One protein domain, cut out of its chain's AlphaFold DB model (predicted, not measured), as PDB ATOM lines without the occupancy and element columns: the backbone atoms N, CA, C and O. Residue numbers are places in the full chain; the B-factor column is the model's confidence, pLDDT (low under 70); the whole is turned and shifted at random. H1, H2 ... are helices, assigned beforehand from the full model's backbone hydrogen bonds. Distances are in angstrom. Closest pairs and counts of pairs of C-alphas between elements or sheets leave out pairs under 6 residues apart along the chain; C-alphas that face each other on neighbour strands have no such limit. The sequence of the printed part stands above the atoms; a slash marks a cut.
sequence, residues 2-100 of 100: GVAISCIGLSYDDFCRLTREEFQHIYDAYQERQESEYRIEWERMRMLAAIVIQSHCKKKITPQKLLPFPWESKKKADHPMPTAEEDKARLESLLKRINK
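AT A GLANCE: This is residues 2 to 100 of the 100 residues of an uncharacterized protein of Prevotella sp. P3-122 (UniProt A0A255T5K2). One long helix, H3, makes most of the length of an open rod, with the small helices H1 and H2 near its first end. Past its other end the chain folds back through the short H4, and a long stretch, residues 67 to 83, returns with no named element to H5, whose residues 88 to 98 stick out free. The printed part has 99 residues with five named helices, H1 to H5 in order, and no named strand: all helix. It is extended, with a radius of gyration of the C-alphas of 21.5 A and spans of 71 by 30 by 22 A.

IN THESE COORDINATES: Find C-alpha 2 at (14.435, 21.430, 19.455), where H1 begins, residues 2 to 6. H2 follows at residues 12 to 17. From C-alpha 20 at (23.349, 21.250, 7.669), H3 runs 50.3 A to residue 54. H4 is residues 63 to 66. H5, residues 84 to 98, covers 21.5 A and ends at C-alpha 98, (16.619, 38.145, 10.951).

HOW THE PARTS SIT: Look first at Ile 5 and Tyr 12, the closest C-alphas of H1 and H2, 6.7 A apart; these helices only just touch, with 3 pairs within 8 A. H2 is close to H3 but not clearly touching, the closest C-alphas being Phe 15 and Phe 23 at 7.7 A; they run opposite ways at a steep tilt of 57 degrees. H3 touches H4 with residues 46 to 50 alone, closest at the C-alphas of Ala 50 and Pro 63, 5.5 A. H5 touches no helix. In H1, H2, H3 and H5 every O i to N i+4 pair is within hydrogen-bond range; H4 is too short for one.

THE WHOLE: The C-alphas of Lys 58 and Lys 100 are farthest apart, 72.1 A. The printed part has no cut, and the link from H4 to H5 is long. Confidence is under 70 at residues 74 to 82, 87 and 100.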
ATOM      1  N   GLY A   2      15.148  22.209  18.423       85.94
ATOM      2  CA  GLY A   2      14.435  21.430  19.455       85.94
ATOM      3  C   GLY A   2      14.689  19.920  19.377       85.94
ATOM      4  O   GLY A   2      15.287  19.369  20.286       85.94
ATOM      5  N   VAL A   3      14.380  19.289  18.238       88.44
ATOM      6  CA  VAL A   3      14.587  17.839  18.043       88.44
ATOM      7  C   VAL A   3      16.049  17.405  18.228       88.44
ATOM      8  O   VAL A   3      16.302  16.359  18.818       88.44
ATOM      9  N   ALA A   4      17.008  18.221  17.779       88.69
ATOM     10  CA  ALA A   4      18.436  17.923  17.890       88.69
ATOM     11  C   ALA A   4      18.890  17.796  19.352       88.69
ATOM     12  O   ALA A   4      19.574  16.845  19.710       88.69
ATOM     13  N   ILE A   5      18.469  18.736  20.197       90.88
ATOM     14  CA  ILE A   5      18.897  18.791  21.597       90.88
ATOM     15  C   ILE A   5      18.021  17.884  22.470       90.88
ATOM     16  O   ILE A   5      18.537  17.151  23.303       90.88
ATOM     17  N   SER A   6      16.696  17.901  22.282       89.31
ATOM     18  CA  SER A   6      15.769  17.207  23.185       89.31
ATOM     19  C   SER A   6      15.556  15.735  22.855       89.31
ATOM     20  O   SER A   6      15.335  14.943  23.762       89.31
ATOM     21  N   CYS A   7      15.545  15.369  21.572       90.62
ATOM     22  CA  CYS A   7      15.185  14.015  21.146       90.62
ATOM     23  C   CYS A   7      16.415  13.204  20.737       90.62
ATOM     24  O   CYS A   7      16.556  12.063  21.155       90.62
ATOM     25  N   ILE A   8      17.309  13.804  19.945       92.25
ATOM     26  CA  ILE A   8      18.555  13.152  19.515       92.25
ATOM     27  C   ILE A   8      19.597  13.184  20.644       92.25
ATOM     28  O   ILE A   8      20.404  12.267  20.761       92.25
ATOM     29  N   GLY A   9      19.557  14.211  21.502       92.12
ATOM     30  CA  GLY A   9      20.469  14.351  22.638       92.12
ATOM     31  C   GLY A   9      21.817  14.980  22.282       92.12
ATOM     32  O   GLY A   9      22.800  14.745  22.980       92.12
ATOM     33  N   LEU A  10      21.886  15.767  21.202       92.25
ATOM     34  CA  LEU A  10      23.093  16.521  20.863       92.25
ATOM     35  C   LEU A  10      23.319  17.661  21.862       92.25
ATOM     36  O   LEU A  10      22.382  18.378  22.229       92.25
ATOM     37  N   SER A  11      24.580  17.870  22.247       93.00
ATOM     38  CA  SER A  11      24.978  19.089  22.949       93.00
ATOM     39  C   SER A  11      24.707  20.310  22.071       93.00
ATOM     40  O   SER A  11      24.772  20.246  20.841       93.00
ATOM     41  N   TYR A  12      24.434  21.452  22.702       90.12
ATOM     42  CA  TYR A  12      24.259  22.714  21.988       90.12
ATOM     43  C   TYR A  12      25.506  23.080  21.166       90.12
ATOM     44  O   TYR A  12      25.377  23.502  20.019       90.12
ATOM     45  N   ASP A  13      26.701  22.884  21.737       91.94
ATOM     46  CA  ASP A  13      27.969  23.190  21.058       91.94
ATOM     47  C   ASP A  13      28.182  22.285  19.837       91.94
ATOM     48  O   ASP A  13      28.490  22.783  18.756       91.94
ATOM     49  N   ASP A  14      27.909  20.982  19.963       90.38
ATOM     50  CA  ASP A  14      28.000  20.040  18.840       90.38
ATOM     51  C   ASP A  14      27.010  20.407  17.732       90.38
ATOM     52  O   ASP A  14      27.386  20.481  16.565       90.38
ATOM     53  N   PHE A  15      25.759  20.727  18.082       89.50
ATOM     54  CA  PHE A  15      24.761  21.145  17.100       89.50
ATOM     55  C   PHE A  15      25.178  22.407  16.336       89.50
ATOM     56  O   PHE A  15      24.990  22.472  15.124       89.50
ATOM     57  N   CYS A  16      25.743  23.405  17.020       89.50
ATOM     58  CA  CYS A  16      26.187  24.642  16.376       89.50
ATOM     59  C   CYS A  16      27.422  24.453  15.482       89.50
ATOM     60  O   CYS A  16      27.661  25.287  14.610       89.50
ATOM     61  N   ARG A  17      28.202  23.385  15.690       92.19
ATOM     62  CA  ARG A  17      29.374  23.048  14.868       92.19
ATOM     63  C   ARG A  17      29.033  22.199  13.650       92.19
ATOM     64  O   ARG A  17      29.802  22.208  12.694       92.19
ATOM     65  N   LEU A  18      27.913  21.479  13.679       90.75
ATOM     66  CA  LEU A  18      27.476  20.648  12.563       90.75
ATOM     67  C   LEU A  18      27.089  21.500  11.357       90.75
ATOM     68  O   LEU A  18      26.357  22.490  11.456       90.75
ATOM     69  N   THR A  19      27.516  21.049  10.184       89.94
ATOM     70  CA  THR A  19      26.939  21.528   8.933       89.94
ATOM     71  C   THR A  19      25.515  20.999   8.782       89.94
ATOM     72  O   THR A  19      25.109  19.997   9.378       89.94
ATOM     73  N   ARG A  20      24.721  21.676   7.950       84.31
ATOM     74  CA  ARG A  20      23.349  21.250   7.669       84.31
ATOM     75  C   ARG A  20      23.290  19.817   7.127       84.31
ATOM     76  O   ARG A  20      22.387  19.080   7.505       84.31
ATOM     77  N   GLU A  21      24.223  19.452   6.254       88.44
ATOM     78  CA  GLU A  21      24.284  18.126   5.627       88.44
ATOM     79  C   GLU A  21      24.591  17.042   6.665       88.44
ATOM     80  O   GLU A  21      23.879  16.044   6.747       88.44
ATOM     81  N   GLU A  22      25.569  17.279   7.543       90.56
ATOM     82  CA  GLU A  22      25.877  16.364   8.647       90.56
ATOM     83  C   GLU A  22      24.691  16.216   9.603       90.56
ATOM     84  O   GLU A  22      24.347  15.101  10.003       90.56
ATOM     85  N   PHE A  23      24.010  17.320   9.932       91.62
ATOM     86  CA  PHE A  23      22.803  17.254  10.749       91.62
ATOM     87  C   PHE A  23      21.679  16.475  10.054       91.62
ATOM     88  O   PHE A  23      20.973  15.719  10.721       91.62
ATOM     89  N   GLN A  24      21.519  16.621   8.735       90.00
ATOM     90  CA  GLN A  24      20.521  15.871   7.971       90.00
ATOM     91  C   GLN A  24      20.799  14.367   8.034       90.00
ATOM     92  O   GLN A  24      19.895  13.604   8.355       90.00
ATOM     93  N   HIS A  25      22.051  13.944   7.845       92.56
ATOM     94  CA  HIS A  25      22.425  12.534   7.961       92.56
ATOM     95  C   HIS A  25      22.167  11.962   9.361       92.56
ATOM     96  O   HIS A  25      21.644  10.855   9.491       92.56
ATOM     97  N   ILE A  26      22.488  12.722  10.414       92.94
ATOM     98  CA  ILE A  26      22.191  12.326  11.799       92.94
ATOM     99  C   ILE A  26      20.678  12.206  12.008       92.94
ATOM    100  O   ILE A  26      20.204  11.250  12.623       92.94
ATOM    101  N   TYR A  27      19.916  13.174  11.502       92.19
ATOM    102  CA  TYR A  27      18.466  13.191  11.621       92.19
ATOM    103  C   TYR A  27      17.817  12.013  10.889       92.19
ATOM    104  O   TYR A  27      16.941  11.366  11.460       92.19
ATOM    105  N   ASP A  28      18.268  11.696   9.676       93.25
ATOM    106  CA  ASP A  28      17.753  10.579   8.881       93.25
ATOM    107  C   ASP A  28      18.020   9.241   9.578       93.25
ATOM    108  O   ASP A  28      17.101   8.439   9.744       93.25
ATOM    109  N   ALA A  29      19.241   9.037  10.084       93.81
ATOM    110  CA  ALA A  29      19.590   7.847  10.858       93.81
ATOM    111  C   ALA A  29      18.758   7.731  12.149       93.81
ATOM    112  O   ALA A  29      18.313   6.644  12.521       93.81
ATOM    113  N   TYR A  30      18.512   8.855  12.831       94.44
ATOM    114  CA  TYR A  30      17.634   8.892  13.998       94.44
ATOM    115  C   TYR A  30      16.189   8.529  13.628       94.44
ATOM    116  O   TYR A  30      15.579   7.702  14.301       94.44
ATOM    117  N   GLN A  31      15.636   9.099  12.555       93.38
ATOM    118  CA  GLN A  31      14.278   8.786  12.100       93.38
ATOM    119  C   GLN A  31      14.135   7.315  11.703       93.38
ATOM    120  O   GLN A  31      13.175   6.670  12.124       93.38
ATOM    121  N   GLU A  32      15.097   6.772  10.957       93.81
ATOM    122  CA  GLU A  32      15.114   5.360  10.574       93.81
ATOM    123  C   GLU A  32      15.140   4.453  11.806       93.81
ATOM    124  O   GLU A  32      14.382   3.482  11.884       93.81
ATOM    125  N   ARG A  33      15.953   4.797  12.811       94.81
ATOM    126  CA  ARG A  33      15.988   4.072  14.081       94.81
ATOM    127  C   ARG A  33      14.637   4.106  14.792       94.81
ATOM    128  O   ARG A  33      14.142   3.044  15.161       94.81
ATOM    129  N   GLN A  34      14.034   5.283  14.963       94.19
ATOM    130  CA  GLN A  34      12.737   5.414  15.637       94.19
ATOM    131  C   GLN A  34      11.638   4.637  14.906       94.19
ATOM    132  O   GLN A  34      10.821   3.964  15.535       94.19
ATOM    133  N   GLU A  35      11.617   4.708  13.574       93.75
ATOM    134  CA  GLU A  35      10.658   3.970  12.762       93.75
ATOM    135  C   GLU A  35      10.878   2.454  12.874       93.75
ATOM    136  O   GLU A  35       9.914   1.701  13.012       93.75
ATOM    137  N   SER A  36      12.132   2.003  12.855       94.00
ATOM    138  CA  SER A  36      12.489   0.595  13.030       94.00
ATOM    139  C   SER A  36      12.065   0.069  14.402       94.00
ATOM    140  O   SER A  36      11.381  -0.951  14.478       94.00
ATOM    141  N   GLU A  37      12.385   0.795  15.478       96.00
ATOM    142  CA  GLU A  37      12.000   0.432  16.847       96.00
ATOM    143  C   GLU A  37      10.472   0.342  16.982       96.00
ATOM    144  O   GLU A  37       9.956  -0.685  17.429       96.00
ATOM    145  N   TYR A  38       9.739   1.346  16.487       94.69
ATOM    146  CA  TYR A  38       8.274   1.336  16.467       94.69
ATOM    147  C   TYR A  38       7.719   0.112  15.725       94.69
ATOM    148  O   TYR A  38       6.857  -0.604  16.238       94.69
ATOM    149  N   ARG A  39       8.227  -0.182  14.522       95.38
ATOM    150  CA  ARG A  39       7.780  -1.343  13.736       95.38
ATOM    151  C   ARG A  39       8.083  -2.664  14.451       95.38
ATOM    152  O   ARG A  39       7.210  -3.532  14.486       95.38
ATOM    153  N   ILE A  40       9.261  -2.807  15.063       96.25
ATOM    154  CA  ILE A  40       9.656  -3.999  15.832       96.25
ATOM    155  C   ILE A  40       8.706  -4.230  17.011       96.25
ATOM    156  O   ILE A  40       8.300  -5.369  17.258       96.25
ATOM    157  N   GLU A  41       8.323  -3.180  17.739       97.19
ATOM    158  CA  GLU A  41       7.382  -3.295  18.857       97.19
ATOM    159  C   GLU A  41       6.033  -3.864  18.411       97.19
ATOM    160  O   GLU A  41       5.523  -4.821  19.008       97.19
ATOM    161  N   TRP A  42       5.493  -3.329  17.316       96.44
ATOM    162  CA  TRP A  42       4.246  -3.803  16.724       96.44
ATOM    163  C   TRP A  42       4.351  -5.229  16.192       96.44
ATOM    164  O   TRP A  42       3.436  -6.033  16.388       96.44
ATOM    165  N   GLU A  43       5.467  -5.585  15.564       96.44
ATOM    166  CA  GLU A  43       5.709  -6.947  15.097       96.44
ATOM    167  C   GLU A  43       5.817  -7.942  16.249       96.44
ATOM    168  O   GLU A  43       5.188  -9.002  16.196       96.44
ATOM    169  N   ARG A  44       6.529  -7.592  17.326       97.06
ATOM    170  CA  ARG A  44       6.627  -8.418  18.535       97.06
ATOM    171  C   ARG A  44       5.251  -8.652  19.152       97.06
ATOM    172  O   ARG A  44       4.921  -9.789  19.495       97.06
ATOM    173  N   MET A  45       4.427  -7.608  19.248       97.62
ATOM    174  CA  MET A  45       3.066  -7.734  19.771       97.62
ATOM    175  C   MET A  45       2.183  -8.592  18.854       97.62
ATOM    176  O   MET A  45       1.461  -9.469  19.326       97.62
ATOM    177  N   ARG A  46       2.282  -8.410  17.535       97.00
ATOM    178  CA  ARG A  46       1.559  -9.220  16.544       97.00
ATOM    179  C   ARG A  46       1.938 -10.699  16.620       97.00
ATOM    180  O   ARG A  46       1.059 -11.558  16.554       97.00
ATOM    181  N   MET A  47       3.225 -10.999  16.787       96.44
ATOM    182  CA  MET A  47       3.720 -12.361  16.991       96.44
ATOM    183  C   MET A  47       3.132 -12.985  18.257       96.44
ATOM    184  O   MET A  47       2.601 -14.093  18.201       96.44
ATOM    185  N   LEU A  48       3.174 -12.261  19.379       97.31
ATOM    186  CA  LEU A  48       2.603 -12.727  20.641       97.31
ATOM    187  C   LEU A  48       1.098 -12.995  20.510       97.31
ATOM    188  O   LEU A  48       0.630 -14.066  20.895       97.31
ATOM    189  N   ALA A  49       0.349 -12.067  19.909       96.50
ATOM    190  CA  ALA A  49      -1.083 -12.226  19.675       96.50
ATOM    191  C   ALA A  49      -1.393 -13.464  18.816       96.50
ATOM    192  O   ALA A  49      -2.312 -14.220  19.135       96.50
ATOM    193  N   ALA A  50      -0.598 -13.723  17.772       96.06
ATOM    194  CA  ALA A  50      -0.752 -14.907  16.931       96.06
ATOM    195  C   ALA A  50      -0.525 -16.208  17.708       96.06
ATOM    196  O   ALA A  50      -1.313 -17.138  17.560       96.06
ATOM    197  N   ILE A  51       0.499 -16.265  18.566       95.00
ATOM    198  CA  ILE A  51       0.782 -17.439  19.405       95.00
ATOM    199  C   ILE A  51      -0.381 -17.708  20.368       95.00
ATOM    200  O   ILE A  51      -0.844 -18.844  20.464       95.00
ATOM    201  N   VAL A  52      -0.882 -16.667  21.038       96.31
ATOM    202  CA  VAL A  52      -1.962 -16.785  22.032       96.31
ATOM    203  C   VAL A  52      -3.280 -17.225  21.389       96.31
ATOM    204  O   VAL A  52      -3.967 -18.094  21.916       96.31
ATOM    205  N   ILE A  53      -3.636 -16.663  20.231       95.25
ATOM    206  CA  ILE A  53      -4.918 -16.938  19.561       95.25
ATOM    207  C   ILE A  53      -4.902 -18.283  18.809       95.25
ATOM    208  O   ILE A  53      -5.963 -18.862  18.551       95.25
ATOM    209  N   GLN A  54      -3.724 -18.820  18.466       93.25
ATOM    210  CA  GLN A  54      -3.602 -20.026  17.641       93.25
ATOM    211  C   GLN A  54      -4.295 -21.257  18.247       93.25
ATOM    212  O   GLN A  54      -4.846 -22.056  17.490       93.25
ATOM    213  N   SER A  55      -4.319 -21.409  19.575       94.06
ATOM    214  CA  SER A  55      -4.999 -22.524  20.263       94.06
ATOM    215  C   SER A  55      -6.522 -22.511  20.075       94.06
ATOM    216  O   SER A  55      -7.163 -23.559  20.094       94.06
ATOM    217  N   HIS A  56      -7.100 -21.332  19.846       94.88
ATOM    218  CA  HIS A  56      -8.534 -21.132  19.649       94.88
ATOM    219  C   HIS A  56      -8.937 -21.143  18.166       94.88
ATOM    220  O   HIS A  56     -10.122 -21.088  17.834       94.88
ATOM    221  N   CYS A  57      -7.965 -21.240  17.258       92.38
ATOM    222  CA  CYS A  57      -8.191 -21.186  15.822       92.38
ATOM    223  C   CYS A  57      -8.052 -22.565  15.180       92.38
ATOM    224  O   CYS A  57      -7.002 -23.196  15.232       92.38
ATOM    225  N   LYS A  58      -9.100 -23.004  14.469       90.19
ATOM    226  CA  LYS A  58      -9.100 -24.294  13.749       90.19
ATOM    227  C   LYS A  58      -8.067 -24.368  12.617       90.19
ATOM    228  O   LYS A  58      -7.673 -25.456  12.217       90.19
ATOM    229  N   LYS A  59      -7.678 -23.223  12.048       90.75
ATOM    230  CA  LYS A  59      -6.698 -23.122  10.956       90.75
ATOM    231  C   LYS A  59      -5.443 -22.425  11.466       90.75
ATOM    232  O   LYS A  59      -5.525 -21.570  12.347       90.75
ATOM    233  N   LYS A  60      -4.291 -22.755  10.879       89.56
ATOM    234  CA  LYS A  60      -3.040 -22.041  11.145       89.56
ATOM    235  C   LYS A  60      -3.174 -20.593  10.666       89.56
ATOM    236  O   LYS A  60      -3.480 -20.364   9.494       89.56
ATOM    237  N   ILE A  61      -2.968 -19.638  11.566       91.31
ATOM    238  CA  ILE A  61      -2.994 -18.207  11.259       91.31
ATOM    239  C   ILE A  61      -1.553 -17.711  11.224       91.31
ATOM    240  O   ILE A  61      -0.780 -17.947  12.148       91.31
ATOM    241  N   THR A  62      -1.174 -17.038  10.140       92.00
ATOM    242  CA  THR A  62       0.111 -16.340  10.075       92.00
ATOM    243  C   THR A  62      -0.021 -14.946  10.696       92.00
ATOM    244  O   THR A  62      -1.058 -14.305  10.505       92.00
ATOM    245  N   PRO A  63       1.009 -14.441  11.396       93.12
ATOM    246  CA  PRO A  63       0.995 -13.113  12.015       93.12
ATOM    247  C   PRO A  63       0.556 -11.997  11.054       93.12
ATOM    248  O   PRO A  63      -0.297 -11.187  11.396       93.12
ATOM    249  N   GLN A  64       1.043 -12.011   9.812       92.38
ATOM    250  CA  GLN A  64       0.703 -11.027   8.776       92.38
ATOM    251  C   GLN A  64      -0.772 -11.085   8.355       92.38
ATOM    252  O   GLN A  64      -1.360 -10.072   7.993       92.38
ATOM    253  N   LYS A  65      -1.387 -12.274   8.409       90.88
ATOM    254  CA  LYS A  65      -2.814 -12.455   8.116       90.88
ATOM    255  C   LYS A  65      -3.695 -12.087   9.311       90.88
ATOM    256  O   LYS A  65      -4.851 -11.729   9.109       90.88
ATOM    257  N   LEU A  66      -3.163 -12.200  10.530       92.69
ATOM    258  CA  LEU A  66      -3.849 -11.787  11.752       92.69
ATOM    259  C   LEU A  66      -4.011 -10.265  11.802       92.69
ATOM    260  O   LEU A  66      -5.105  -9.784  12.080       92.69
ATOM    261  N   LEU A  67      -2.929  -9.528  11.539       93.19
ATOM    262  CA  LEU A  67      -2.921  -8.068  11.586       93.19
ATOM    263  C   LEU A  67      -1.973  -7.504  10.507       93.19
ATOM    264  O   LEU A  67      -0.753  -7.500  10.709       93.19
ATOM    265  N   PRO A  68      -2.500  -7.060   9.354       92.38
ATOM    266  CA  PRO A  68      -1.688  -6.437   8.314       92.38
ATOM    267  C   PRO A  68      -1.289  -5.018   8.729       92.38
ATOM    268  O   PRO A  68      -2.127  -4.249   9.206       92.38
ATOM    269  N   PHE A  69      -0.021  -4.658   8.524       93.75
ATOM    270  CA  PHE A  69       0.477  -3.321   8.849       93.75
ATOM    271  C   PHE A  69       0.639  -2.436   7.605       93.75
ATOM    272  O   PHE A  69       0.935  -2.937   6.518       93.75
ATOM    273  N   PRO A  70       0.485  -1.103   7.735       87.88
ATOM    274  CA  PRO A  70       0.537  -0.194   6.588       87.88
ATOM    275  C   PRO A  70       1.913  -0.165   5.899       87.88
ATOM    276  O   PRO A  70       1.981  -0.033   4.674       87.88
ATOM    277  N   TRP A  71       3.002  -0.367   6.653       87.31
ATOM    278  CA  TRP A  71       4.379  -0.389   6.133       87.31
ATOM    279  C   TRP A  71       4.758  -1.677   5.389       87.31
ATOM    280  O   TRP A  71       5.824  -1.742   4.782       87.31
ATOM    281  N   GLU A  72       3.898  -2.698   5.389       85.88
ATOM    282  CA  GLU A  72       4.087  -3.908   4.574       85.88
ATOM    283  C   GLU A  72       3.629  -3.693   3.120       85.88
ATOM    284  O   GLU A  72       3.956  -4.479   2.225       85.88
ATOM    285  N   SER A  73       2.892  -2.606   2.850       79.44
ATOM    286  CA  SER A  73       2.503  -2.228   1.495       79.44
ATOM    287  C   SER A  73       3.670  -1.540   0.771       79.44
ATOM    288  O   SER A  73       4.254  -0.576   1.255       79.44
ATOM    289  N   LYS A  74       4.026  -2.019  -0.428       63.47
ATOM    290  CA  LYS A  74       5.195  -1.547  -1.204       63.47
ATOM    291  C   LYS A  74       5.083  -0.116  -1.764       63.47
ATOM    292  O   LYS A  74       5.883   0.264  -2.615       63.47
ATOM    293  N   LYS A  75       4.108   0.687  -1.339       56.59
ATOM    294  CA  LYS A  75       3.981   2.076  -1.793       56.59
ATOM    295  C   LYS A  75       4.809   2.972  -0.878       56.59
ATOM    296  O   LYS A  75       4.277   3.562   0.054       56.59
ATOM    297  N   LYS A  76       6.116   3.065  -1.134       54.91
ATOM    298  CA  LYS A  76       6.906   4.168  -0.576       54.91
ATOM    299  C   LYS A  76       6.403   5.457  -1.226       54.91
ATOM    300  O   LYS A  76       6.368   5.544  -2.451       54.91
ATOM    301  N   ALA A  77       5.955   6.409  -0.413       54.84
ATOM    302  CA  ALA A  77       5.763   7.771  -0.876       54.84
ATOM    303  C   ALA A  77       7.151   8.314  -1.226       54.84
ATOM    304  O   ALA A  77       8.020   8.399  -0.359       54.84
ATOM    305  N   ASP A  78       7.372   8.575  -2.509       49.03
ATOM    306  CA  ASP A  78       8.590   9.205  -2.993       49.03
ATOM    307  C   ASP A  78       8.506  10.678  -2.585       49.03
ATOM    308  O   ASP A  78       7.769  11.465  -3.181       49.03
ATOM    309  N   HIS A  79       9.139  11.021  -1.469       54.25
ATOM    310  CA  HIS A  79       9.312  12.408  -1.075       54.25
ATOM    311  C   HIS A  79      10.618  12.881  -1.714       54.25
ATOM    312  O   HIS A  79      11.683  12.498  -1.225       54.25
ATOM    313  N   PRO A  80      10.571  13.663  -2.810       56.44
ATOM    314  CA  PRO A  80      11.788  14.188  -3.406       56.44
ATOM    315  C   PRO A  80      12.513  15.047  -2.371       56.44
ATOM    316  O   PRO A  80      11.921  15.957  -1.782       56.44
ATOM    317  N   MET A  81      13.789  14.739  -2.124       56.53
ATOM    318  CA  MET A  81      14.638  15.621  -1.332       56.53
ATOM    319  C   MET A  81      14.817  16.948  -2.086       56.53
ATOM    320  O   MET A  81      15.104  16.909  -3.287       56.53
ATOM    321  N   PRO A  82      14.657  18.104  -1.415       62.00
ATOM    322  CA  PRO A  82      14.961  19.404  -2.002       62.00
ATOM    323  C   PRO A  82      16.403  19.452  -2.510       62.00
ATOM    324  O   PRO A  82      17.311  18.888  -1.895       62.00
ATOM    325  N   THR A  83      16.630  20.126  -3.633       74.00
ATOM    326  CA  THR A  83      17.980  20.294  -4.186       74.00
ATOM    327  C   THR A  83      18.790  21.308  -3.373       74.00
ATOM    328  O   THR A  83      18.255  22.240  -2.771       74.00
ATOM    329  N   ALA A  84      20.122  21.174  -3.400       70.56
ATOM    330  CA  ALA A  84      21.046  22.051  -2.668       70.56
ATOM    331  C   ALA A  84      20.864  23.556  -2.986       70.56
ATOM    332  O   ALA A  84      21.197  24.416  -2.170       70.56
ATOM    333  N   GLU A  85      20.329  23.886  -4.164       74.06
ATOM    334  CA  GLU A  85      20.017  25.258  -4.584       74.06
ATOM    335  C   GLU A  85      18.774  25.825  -3.881       74.06
ATOM    336  O   GLU A  85      18.810  26.947  -3.369       74.06
ATOM    337  N   GLU A  86      17.701  25.036  -3.780       75.12
ATOM    338  CA  GLU A  86      16.467  25.401  -3.066       75.12
ATOM    339  C   GLU A  86      16.746  25.633  -1.576       75.12
ATOM    340  O   GLU A  86      16.198  26.532  -0.929       75.12
ATOM    341  N   ASP A  87      17.684  24.858  -1.048       69.81
ATOM    342  CA  ASP A  87      18.134  24.918   0.326       69.81
ATOM    343  C   ASP A  87      18.946  26.171   0.661       69.81
ATOM    344  O   ASP A  87      18.735  26.772   1.724       69.81
ATOM    345  N   LYS A  88      19.823  26.610  -0.247       76.75
ATOM    346  CA  LYS A  88      20.549  27.884  -0.116       76.75
ATOM    347  C   LYS A  88      19.592  29.069  -0.188       76.75
ATOM    348  O   LYS A  88      19.640  29.942   0.677       76.75
ATOM    349  N   ALA A  89      18.662  29.054  -1.142       82.12
ATOM    350  CA  ALA A  89      17.654  30.103  -1.280       82.12
ATOM    351  C   ALA A  89      16.781  30.228  -0.018       82.12
ATOM    352  O   ALA A  89      16.489  31.335   0.453       82.12
ATOM    353  N   ARG A  90      16.411  29.094   0.594       76.50
ATOM    354  CA  ARG A  90      15.683  29.078   1.867       76.50
ATOM    355  C   ARG A  90      16.510  29.693   2.994       76.50
ATOM    356  O   ARG A  90      15.969  30.514   3.737       76.50
ATOM    357  N   LEU A  91      17.794  29.353   3.109       79.62
ATOM    358  CA  LEU A  91      18.680  29.914   4.133       79.62
ATOM    359  C   LEU A  91      18.823  31.435   3.990       79.62
ATOM    360  O   LEU A  91      18.642  32.170   4.961       79.62
ATOM    361  N   GLU A  92      19.063  31.921   2.774       83.56
ATOM    362  CA  GLU A  92      19.172  33.355   2.494       83.56
ATOM    363  C   GLU A  92      17.888  34.117   2.847       83.56
ATOM    364  O   GLU A  92      17.942  35.224   3.392       83.56
ATOM    365  N   SER A  93      16.719  33.518   2.594       81.38
ATOM    366  CA  SER A  93      15.432  34.116   2.962       81.38
ATOM    367  C   SER A  93      15.260  34.277   4.478       81.38
ATOM    368  O   SER A  93      14.666  35.256   4.934       81.38
ATOM    369  N   LEU A  94      15.811  33.349   5.268       82.69
ATOM    370  CA  LEU A  94      15.782  33.399   6.729       82.69
ATOM    371  C   LEU A  94      16.752  34.457   7.261       82.69
ATOM    372  O   LEU A  94      16.367  35.248   8.121       82.69
ATOM    373  N   LEU A  95      17.963  34.538   6.702       83.06
ATOM    374  CA  LEU A  95      18.946  35.562   7.071       83.06
ATOM    375  C   LEU A  95      18.415  36.980   6.808       83.06
ATOM    376  O   LEU A  95      18.532  37.852   7.667       83.06
ATOM    377  N   LYS A  96      17.737  37.197   5.674       87.31
ATOM    378  CA  LYS A  96      17.080  38.480   5.361       87.31
ATOM    379  C   LYS A  96      15.960  38.852   6.338       87.31
ATOM    380  O   LYS A  96      15.710  40.036   6.531       87.31
ATOM    381  N   ARG A  97      15.271  37.871   6.933       80.12
ATOM    382  CA  ARG A  97      14.219  38.105   7.943       80.12
ATOM    383  C   ARG A  97      14.776  38.423   9.326       80.12
ATOM    384  O   ARG A  97      14.102  39.109  10.074       80.12
ATOM    385  N   ILE A  98      15.955  37.904   9.661       81.44
ATOM    386  CA  ILE A  98      16.619  38.145  10.951       81.44
ATOM    387  C   ILE A  98      17.320  39.509  10.962       81.44
ATOM    388  O   ILE A  98      17.400  40.150  12.001       81.44
ATOM    389  N   ASN A  99      17.815  39.958   9.806       71.25
ATOM    390  CA  ASN A  99      18.551  41.216   9.671       71.25
ATOM    391  C   ASN A  99      17.654  42.444   9.389       71.25
ATOM    392  O   ASN A  99      18.149  43.463   8.910       71.25
ATOM    393  N   LYS A 100      16.340  42.331   9.618       48.34
ATOM    394  CA  LYS A 100      15.336  43.395   9.477       48.34
ATOM    395  C   LYS A 100      14.640  43.603  10.814       48.34
ATOM    396  O   LYS A 100      14.367  44.778  11.135       48.34
TER     397      LYS A 100